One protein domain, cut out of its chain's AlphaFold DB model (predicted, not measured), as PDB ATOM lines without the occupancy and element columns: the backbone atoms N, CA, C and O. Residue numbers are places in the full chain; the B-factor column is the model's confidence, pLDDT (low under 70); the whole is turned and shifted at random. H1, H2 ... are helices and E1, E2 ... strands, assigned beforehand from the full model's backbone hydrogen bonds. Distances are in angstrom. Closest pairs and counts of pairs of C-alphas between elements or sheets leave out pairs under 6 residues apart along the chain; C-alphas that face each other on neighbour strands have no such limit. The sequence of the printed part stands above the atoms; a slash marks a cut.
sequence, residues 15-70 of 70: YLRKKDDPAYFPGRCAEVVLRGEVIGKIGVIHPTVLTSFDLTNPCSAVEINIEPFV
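AT A GLANCE: This is residues 15 to 70 of the 70 residues of the protein "Probable phenylalanyl-tRNA synthetase beta chain" of Papilio machaon (UniProt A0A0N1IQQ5). A single, twisted sheet of four strands makes the body, an elongated slab, with the short helix H1 at one end of its length, only grazing the sheet with residues 47 to 50. The long strands E2 and E3 fill the middle of the sheet, with the shorter E1 and E4 at its edges. The printed part has 56 residues with four named strands and one named helix, along the chain E1, E2, E3, H1, E4; the sheet's order is E1, E2, E3, E4, all antiparallel, and the class is mostly strand. It is only just loose, close to compact, with a radius of gyration of the C-alphas of 12.5 A and spans of 36 by 22 by 13 A.

IN THESE COORDINATES: E2, residues 24 to 34, bends by 95 degrees at residue 27 and is 21.2 A long. E3, residues 37 to 45, is 22.7 A long. E1, residues 15 to 18, begins with C-alpha 15 at (421.947, 257.812, 398.173). E4, residues 60 to 64, ends with C-alpha 64 at (409.907, 262.029, 397.630). H1 holds residues 47 to 52.

HOW THE PARTS SIT: E2 and E3 form a hairpin at 156 degrees, with N 30 and O 42 2.8 A apart, within hydrogen-bond range. E1 and E2, a hairpin at 152 degrees, have N 17 and O 31 at 2.9 A. E1, E2 and E3 form a meander, each strand the antiparallel neighbour of the one before. E3 and E4 are antiparallel at 167 degrees, with N 41 and O 63 at 2.8 A. E1 and E4 are apart. In H1 every O i to N i+4 pair is within hydrogen-bond range.

THE WHOLE: The C-alphas farthest apart, of Arg 35 and Asp 54, are 37.1 A apart. The printed part has no cut, and the link from H1 to E4 is short while the others are tight. The mean pLDDT of the printed part is 86.9, and no printed residue is under 70.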
ATOM      1  N   TYR A  15     421.024 257.353 399.201       88.31
ATOM      2  CA  TYR A  15     421.947 257.812 398.173       88.31
ATOM      3  C   TYR A  15     421.187 258.255 396.924       88.31
ATOM      4  O   TYR A  15     420.059 257.829 396.672       88.31
ATOM      5  N   LEU A  16     421.821 259.109 396.122       89.38
ATOM      6  CA  LEU A  16     421.308 259.487 394.811       89.38
ATOM      7  C   LEU A  16     421.869 258.552 393.743       89.38
ATOM      8  O   LEU A  16     423.080 258.324 393.669       89.38
ATOM      9  N   ARG A  17     420.991 258.034 392.888       89.75
ATOM     10  CA  ARG A  17     421.361 257.226 391.727       89.75
ATOM     11  C   ARG A  17     421.008 257.986 390.461       89.75
ATOM     12  O   ARG A  17     419.850 258.327 390.260       89.75
ATOM     13  N   LYS A  18     421.989 258.220 389.586       90.31
ATOM     14  CA  LYS A  18     421.722 258.813 388.271       90.31
ATOM     15  C   LYS A  18     420.737 257.928 387.506       90.31
ATOM     16  O   LYS A  18     420.931 256.713 387.435       90.31
ATOM     17  N   LYS A  19     419.714 258.546 386.928       88.12
ATOM     18  CA  LYS A  19     418.771 257.893 386.025       88.12
ATOM     19  C   LYS A  19     418.462 258.836 384.882       88.12
ATOM     20  O   LYS A  19     418.454 260.046 385.072       88.12
ATOM     21  N   ASP A  20     418.217 258.269 383.714       85.19
ATOM     22  CA  ASP A  20     417.706 259.012 382.577       85.19
ATOM     23  C   ASP A  20     416.210 258.722 382.442       85.19
ATOM     24  O   ASP A  20     415.770 257.572 382.493       85.19
ATOM     25  N   ASP A  21     415.429 259.790 382.341       82.38
ATOM     26  CA  ASP A  21     413.977 259.757 382.234       82.38
ATOM     27  C   ASP A  21     413.575 260.837 381.214       82.38
ATOM     28  O   ASP A  21     414.059 261.968 381.325       82.38
ATOM     29  N   PRO A  22     412.757 260.514 380.196       83.38
ATOM     30  CA  PRO A  22     412.418 261.435 379.109       83.38
ATOM     31  C   PRO A  22     411.630 262.671 379.563       83.38
ATOM     32  O   PRO A  22     411.612 263.672 378.849       83.38
ATOM     33  N   ALA A  23     410.996 262.632 380.740       82.38
ATOM     34  CA  ALA A  23     410.351 263.812 381.317       82.38
ATOM     35  C   ALA A  23     411.368 264.854 381.826       82.38
ATOM     36  O   ALA A  23     411.026 266.022 382.036       82.38
ATOM     37  N   TYR A  24     412.626 264.448 382.001       87.00
ATOM     38  CA  TYR A  24     413.703 265.255 382.551       87.00
ATOM     39  C   TYR A  24     414.814 265.492 381.527       87.00
ATOM     40  O   TYR A  24     414.935 264.825 380.502       87.00
ATOM     41  N   PHE A  25     415.654 266.481 381.808       84.31
ATOM     42  CA  PHE A  25     416.816 266.775 380.993       84.31
ATOM     43  C   PHE A  25     417.851 265.638 381.116       84.31
ATOM     44  O   PHE A  25     418.235 265.294 382.243       84.31
ATOM     45  N   PRO A  26     418.336 265.069 379.994       83.94
ATOM     46  CA  PRO A  26     419.286 263.960 380.004       83.94
ATOM     47  C   PRO A  26     420.515 264.269 380.857       83.94
ATOM     48  O   PRO A  26     421.118 265.339 380.763       83.94
ATOM     49  N   GLY A  27     420.885 263.337 381.731       82.25
ATOM     50  CA  GLY A  27     422.006 263.515 382.648       82.25
ATOM     51  C   GLY A  27     421.788 264.494 383.808       82.25
ATOM     52  O   GLY A  27     422.687 264.618 384.642       82.25
ATOM     53  N   ARG A  28     420.621 265.144 383.914       84.06
ATOM     54  CA  ARG A  28     420.217 265.986 385.054       84.06
ATOM     55  C   ARG A  28     418.988 265.444 385.781       84.06
ATOM     56  O   ARG A  28     418.162 266.209 386.279       84.06
ATOM     57  N   CYS A  29     418.904 264.123 385.867       89.19
ATOM     58  CA  CYS A  29     417.938 263.409 386.682       89.19
ATOM     59  C   CYS A  29     418.657 262.394 387.587       89.19
ATOM     60  O   CYS A  29     419.667 261.779 387.219       89.19
ATOM     61  N   ALA A  30     418.158 262.263 388.808       90.94
ATOM     62  CA  ALA A  30     418.590 261.284 389.782       90.94
ATOM     63  C   ALA A  30     417.382 260.760 390.562       90.94
ATOM     64  O   ALA A  30     416.416 261.472 390.810       90.94
ATOM     65  N   GLU A  31     417.447 259.507 390.980       92.25
ATOM     66  CA  GLU A  31     416.498 258.915 391.912       92.25
ATOM     67  C   GLU A  31     417.068 258.946 393.322       92.25
ATOM     68  O   GLU A  31     418.263 258.713 393.529       92.25
ATOM     69  N   VAL A  32     416.199 259.204 394.290       90.38
ATOM     70  CA  VAL A  32     416.510 259.086 395.709       90.38
ATOM     71  C   VAL A  32     416.253 257.641 396.109       90.38
ATOM     72  O   VAL A  32     415.122 257.161 396.031       90.38
ATOM     73  N   VAL A  33     417.307 256.938 396.516       89.31
ATOM     74  CA  VAL A  33     417.231 255.549 396.969       89.31
ATOM     75  C   VAL A  33     417.482 255.510 398.468       89.31
ATOM     76  O   VAL A  33     418.497 256.023 398.930       89.31
ATOM     77  N   LEU A  34     416.582 254.888 399.220       86.69
ATOM     78  CA  LEU A  34     416.692 254.660 400.655       86.69
ATOM     79  C   LEU A  34     416.697 253.154 400.906       86.69
ATOM     80  O   LEU A  34     415.756 252.467 400.528       86.69
ATOM     81  N   ARG A  35     417.758 252.630 401.536       84.69
ATOM     82  CA  ARG A  35     417.877 251.197 401.890       84.69
ATOM     83  C   ARG A  35     417.623 250.231 400.717       84.69
ATOM     84  O   ARG A  35     417.106 249.137 400.901       84.69
ATOM     85  N   GLY A  36     417.991 250.643 399.505       84.00
ATOM     86  CA  GLY A  36     417.795 249.859 398.280       84.00
ATOM     87  C   GLY A  36     416.472 250.112 397.549       84.00
ATOM     88  O   GLY A  36     416.369 249.744 396.380       84.00
ATOM     89  N   GLU A  37     415.511 250.805 398.162       87.38
ATOM     90  CA  GLU A  37     414.235 251.158 397.536       87.38
ATOM     91  C   GLU A  37     414.241 252.582 396.981       87.38
ATOM     92  O   GLU A  37     414.774 253.511 397.589       87.38
ATOM     93  N   VAL A  38     413.648 252.769 395.801       90.00
ATOM     94  CA  VAL A  38     413.492 254.097 395.198       90.00
ATOM     95  C   VAL A  38     412.328 254.795 395.882       90.00
ATOM     96  O   VAL A  38     411.178 254.412 395.694       90.00
ATOM     97  N   ILE A  39     412.637 255.834 396.646       90.81
ATOM     98  CA  ILE A  39     411.641 256.622 397.375       90.81
ATOM     99  C   ILE A  39     411.287 257.918 396.654       90.81
ATOM    100  O   ILE A  39     410.396 258.629 397.095       90.81
ATOM    101  N   GLY A  40     411.983 258.272 395.577       90.19
ATOM    102  CA  GLY A  40     411.750 259.552 394.927       90.19
ATOM    103  C   GLY A  40     412.619 259.819 393.712       90.19
ATOM    104  O   GLY A  40     413.517 259.043 393.375       90.19
ATOM    105  N   LYS A  41     412.368 260.960 393.075       91.50
ATOM    106  CA  LYS A  41     413.099 261.465 391.913       91.50
ATOM    107  C   LYS A  41     413.399 262.946 392.073       91.50
ATOM    108  O   LYS A  41     412.610 263.709 392.617       91.50
ATOM    109  N   ILE A  42     414.546 263.363 391.564       91.50
ATOM    110  CA  ILE A  42     414.950 264.758 391.485       91.50
ATOM    111  C   ILE A  42     415.543 265.021 390.110       91.50
ATOM    112  O   ILE A  42     416.364 264.252 389.608       91.50
ATOM    113  N   GLY A  43     415.152 266.121 389.484       91.38
ATOM    114  CA  GLY A  43     415.741 266.484 388.209       91.38
ATOM    115  C   GLY A  43     415.239 267.794 387.643       91.38
ATOM    116  O   GLY A  43     414.291 268.402 388.137       91.38
ATOM    117  N   VAL A  44     415.900 268.215 386.571       90.62
ATOM    118  CA  VAL A  44     415.477 269.364 385.767       90.62
ATOM    119  C   VAL A  44     414.481 268.876 384.727       90.62
ATOM    120  O   VAL A  44     414.781 267.929 384.006       90.62
ATOM    121  N   ILE A  45     413.308 269.495 384.652       89.56
ATOM    122  CA  ILE A  45     412.259 269.101 383.706       89.56
ATOM    123  C   ILE A  45     412.724 269.395 382.272       89.56
ATOM    124  O   ILE A  45     413.370 270.415 382.012       89.56
ATOM    125  N   HIS A  46     412.408 268.501 381.332       89.44
ATOM    126  CA  HIS A  46     412.750 268.693 379.926       89.44
ATOM    127  C   HIS A  46     411.998 269.908 379.336       89.44
ATOM    128  O   HIS A  46     410.797 270.048 379.582       89.44
ATOM    129  N   PRO A  47     412.636 270.757 378.503       86.50
ATOM    130  CA  PRO A  47     411.989 271.932 377.911       86.50
ATOM    131  C   PRO A  47     410.676 271.623 377.186       86.50
ATOM    132  O   PRO A  47     409.715 272.364 377.327       86.50
ATOM    133  N   THR A  48     410.593 270.490 376.483       87.75
ATOM    134  CA  THR A  48     409.357 270.043 375.807       87.75
ATOM    135  C   THR A  48     408.181 269.868 376.769       87.75
ATOM    136  O   THR A  48     407.045 270.195 376.425       87.75
ATOM    137  N   VAL A  49     408.447 269.376 377.982       87.06
ATOM    138  CA  VAL A  49     407.425 269.235 379.023       87.06
ATOM    139  C   VAL A  49     407.058 270.619 379.554       87.06
ATOM    140  O   VAL A  49     405.879 270.943 379.592       87.06
ATOM    141  N   LEU A  50     408.040 271.478 379.852       88.25
ATOM    142  CA  LEU A  50     407.787 272.860 380.292       88.25
ATOM    143  C   LEU A  50     406.899 273.629 379.306       88.25
ATOM    144  O   LEU A  50     405.908 274.221 379.721       88.25
ATOM    145  N   THR A  51     407.184 273.544 378.004       86.81
ATOM    146  CA  THR A  51     406.368 274.176 376.957       86.81
ATOM    147  C   THR A  51     404.947 273.615 376.907       86.81
ATOM    148  O   THR A  51     404.008 274.363 376.666       86.81
ATOM    149  N   SER A  52     404.761 272.318 377.174       88.81
ATOM    150  CA  SER A  52     403.426 271.698 377.209       88.81
ATOM    151  C   SER A  52     402.583 272.164 378.404       88.81
ATOM    152  O   SER A  52     401.359 272.149 378.329       88.81
ATOM    153  N   PHE A  53     403.232 272.589 379.492       87.25
ATOM    154  CA  PHE A  53     402.598 273.148 380.691       87.25
ATOM    155  C   PHE A  53     402.611 274.689 380.721       87.25
ATOM    156  O   PHE A  53     402.318 275.275 381.760       87.25
ATOM    157  N   ASP A  54     402.957 275.338 379.602       87.38
ATOM    158  CA  ASP A  54     403.067 276.799 379.455       87.38
ATOM    159  C   ASP A  54     404.017 277.461 380.480       87.38
ATOM    160  O   ASP A  54     403.856 278.604 380.912       87.38
ATOM    161  N   LEU A  55     405.049 276.717 380.892       86.06
ATOM    162  CA  LEU A  55     406.091 277.183 381.801       86.06
ATOM    163  C   LEU A  55     407.247 277.784 381.000       86.06
ATOM    164  O   LEU A  55     407.971 277.091 380.285       86.06
ATOM    165  N   THR A  56     407.456 279.089 381.158       80.62
ATOM    166  CA  THR A  56     408.501 279.837 380.436       80.62
ATOM    167  C   THR A  56     409.888 279.704 381.072       80.62
ATOM    168  O   THR A  56     410.900 279.908 380.406       80.62
ATOM    169  N   ASN A  57     409.948 279.365 382.361       87.38
ATOM    170  CA  ASN A  57     411.188 279.296 383.129       87.38
ATOM    171  C   ASN A  57     411.656 277.844 383.316       87.38
ATOM    172  O   ASN A  57     410.823 276.949 383.469       87.38
ATOM    173  N   PRO A  58     412.976 277.586 383.367       86.12
ATOM    174  CA  PRO A  58     413.497 276.262 383.685       86.12
ATOM    175  C   PRO A  58     413.101 275.860 385.111       86.12
ATOM    176  O   PRO A  58     413.477 276.524 386.078       86.12
ATOM    177  N   CYS A  59     412.373 274.752 385.251       87.38
ATOM    178  CA  CYS A  59     411.956 274.229 386.552       87.38
ATOM    179  C   CYS A  59     412.735 272.964 386.925       87.38
ATOM    180  O   CYS A  59     412.943 272.062 386.110       87.38
ATOM    181  N   SER A  60     413.139 272.894 388.193       90.31
ATOM    182  CA  SER A  60     413.627 271.665 388.820       90.31
ATOM    183  C   SER A  60     412.525 271.105 389.708       90.31
ATOM    184  O   SER A  60     411.918 271.855 390.469       90.31
ATOM    185  N   ALA A  61     412.269 269.805 389.605       89.06
ATOM    186  CA  ALA A  61     411.277 269.111 390.410       89.06
ATOM    187  C   ALA A  61     411.954 268.094 391.325       89.06
ATOM    188  O   ALA A  61     412.942 267.454 390.951       89.06
ATOM    189  N   VAL A  62     411.392 267.951 392.521       90.31
ATOM    190  CA  VAL A  62     411.751 266.922 393.488       90.31
ATOM    191  C   VAL A  62     410.471 266.261 393.982       90.31
ATOM    192  O   VAL A  62     409.513 266.937 394.347       90.31
ATOM    193  N   GLU A  63     410.462 264.940 393.970       90.06
ATOM    194  CA  GLU A  63     409.375 264.096 394.443       90.06
ATOM    195  C   GLU A  63     409.976 263.070 395.396       90.06
ATOM    196  O   GLU A  63     410.956 262.410 395.049       90.06
ATOM    197  N   ILE A  64     409.431 262.962 396.607       89.00
ATOM    198  CA  ILE A  64     409.907 262.029 397.630       89.00
ATOM    199  C   ILE A  64     408.698 261.486 398.388       89.00
ATOM    200  O   ILE A  64     407.904 262.261 398.921       89.00
ATOM    201  N   ASN A  65     408.586 260.162 398.476       88.38
ATOM    202  CA  ASN A  65     407.659 259.489 399.368       88.38
ATOM    203  C   ASN A  65     408.203 259.536 400.805       88.38
ATOM    204  O   ASN A  65     409.320 259.089 401.081       88.38
ATOM    205  N   ILE A  66     407.402 260.089 401.714       85.50
ATOM    206  CA  ILE A  66     407.732 260.231 403.134       85.50
ATOM    207  C   ILE A  66     407.271 259.046 403.991       85.50
ATOM    208  O   ILE A  66     407.753 258.911 405.113       85.50
ATOM    209  N   GLU A  67     406.386 258.182 403.488       83.88
ATOM    210  CA  GLU A  67     405.873 257.017 404.226       83.88
ATOM    211  C   GLU A  67     406.978 256.103 404.785       83.88
ATOM    212  O   GLU A  67     406.862 255.707 405.942       83.88
ATOM    213  N   PRO A  68     408.094 255.829 404.075       77.25
ATOM    214  CA  PRO A  68     409.175 254.991 404.605       77.25
ATOM    215  C   PRO A  68     409.911 255.579 405.822       77.25
ATOM    216  O   PRO A  68     410.755 254.906 406.417       77.25
ATOM    217  N   PHE A  69     409.659 256.847 406.163       72.06
ATOM    218  CA  PHE A  69     410.294 257.539 407.286       72.06
ATOM    219  C   PHE A  69     409.404 257.655 408.533       72.06
ATOM    220  O   PHE A  69     409.892 258.159 409.555       72.06
ATOM    221  N   VAL A  70     408.131 257.261 408.439       70.88
ATOM    222  CA  VAL A  70     407.141 257.333 409.527       70.88
ATOM    223  C   VAL A  70     407.178 256.073 410.384       70.88
ATOM    224  O   VAL A  70     407.359 254.971 409.827       70.88
TER     225      VAL A  70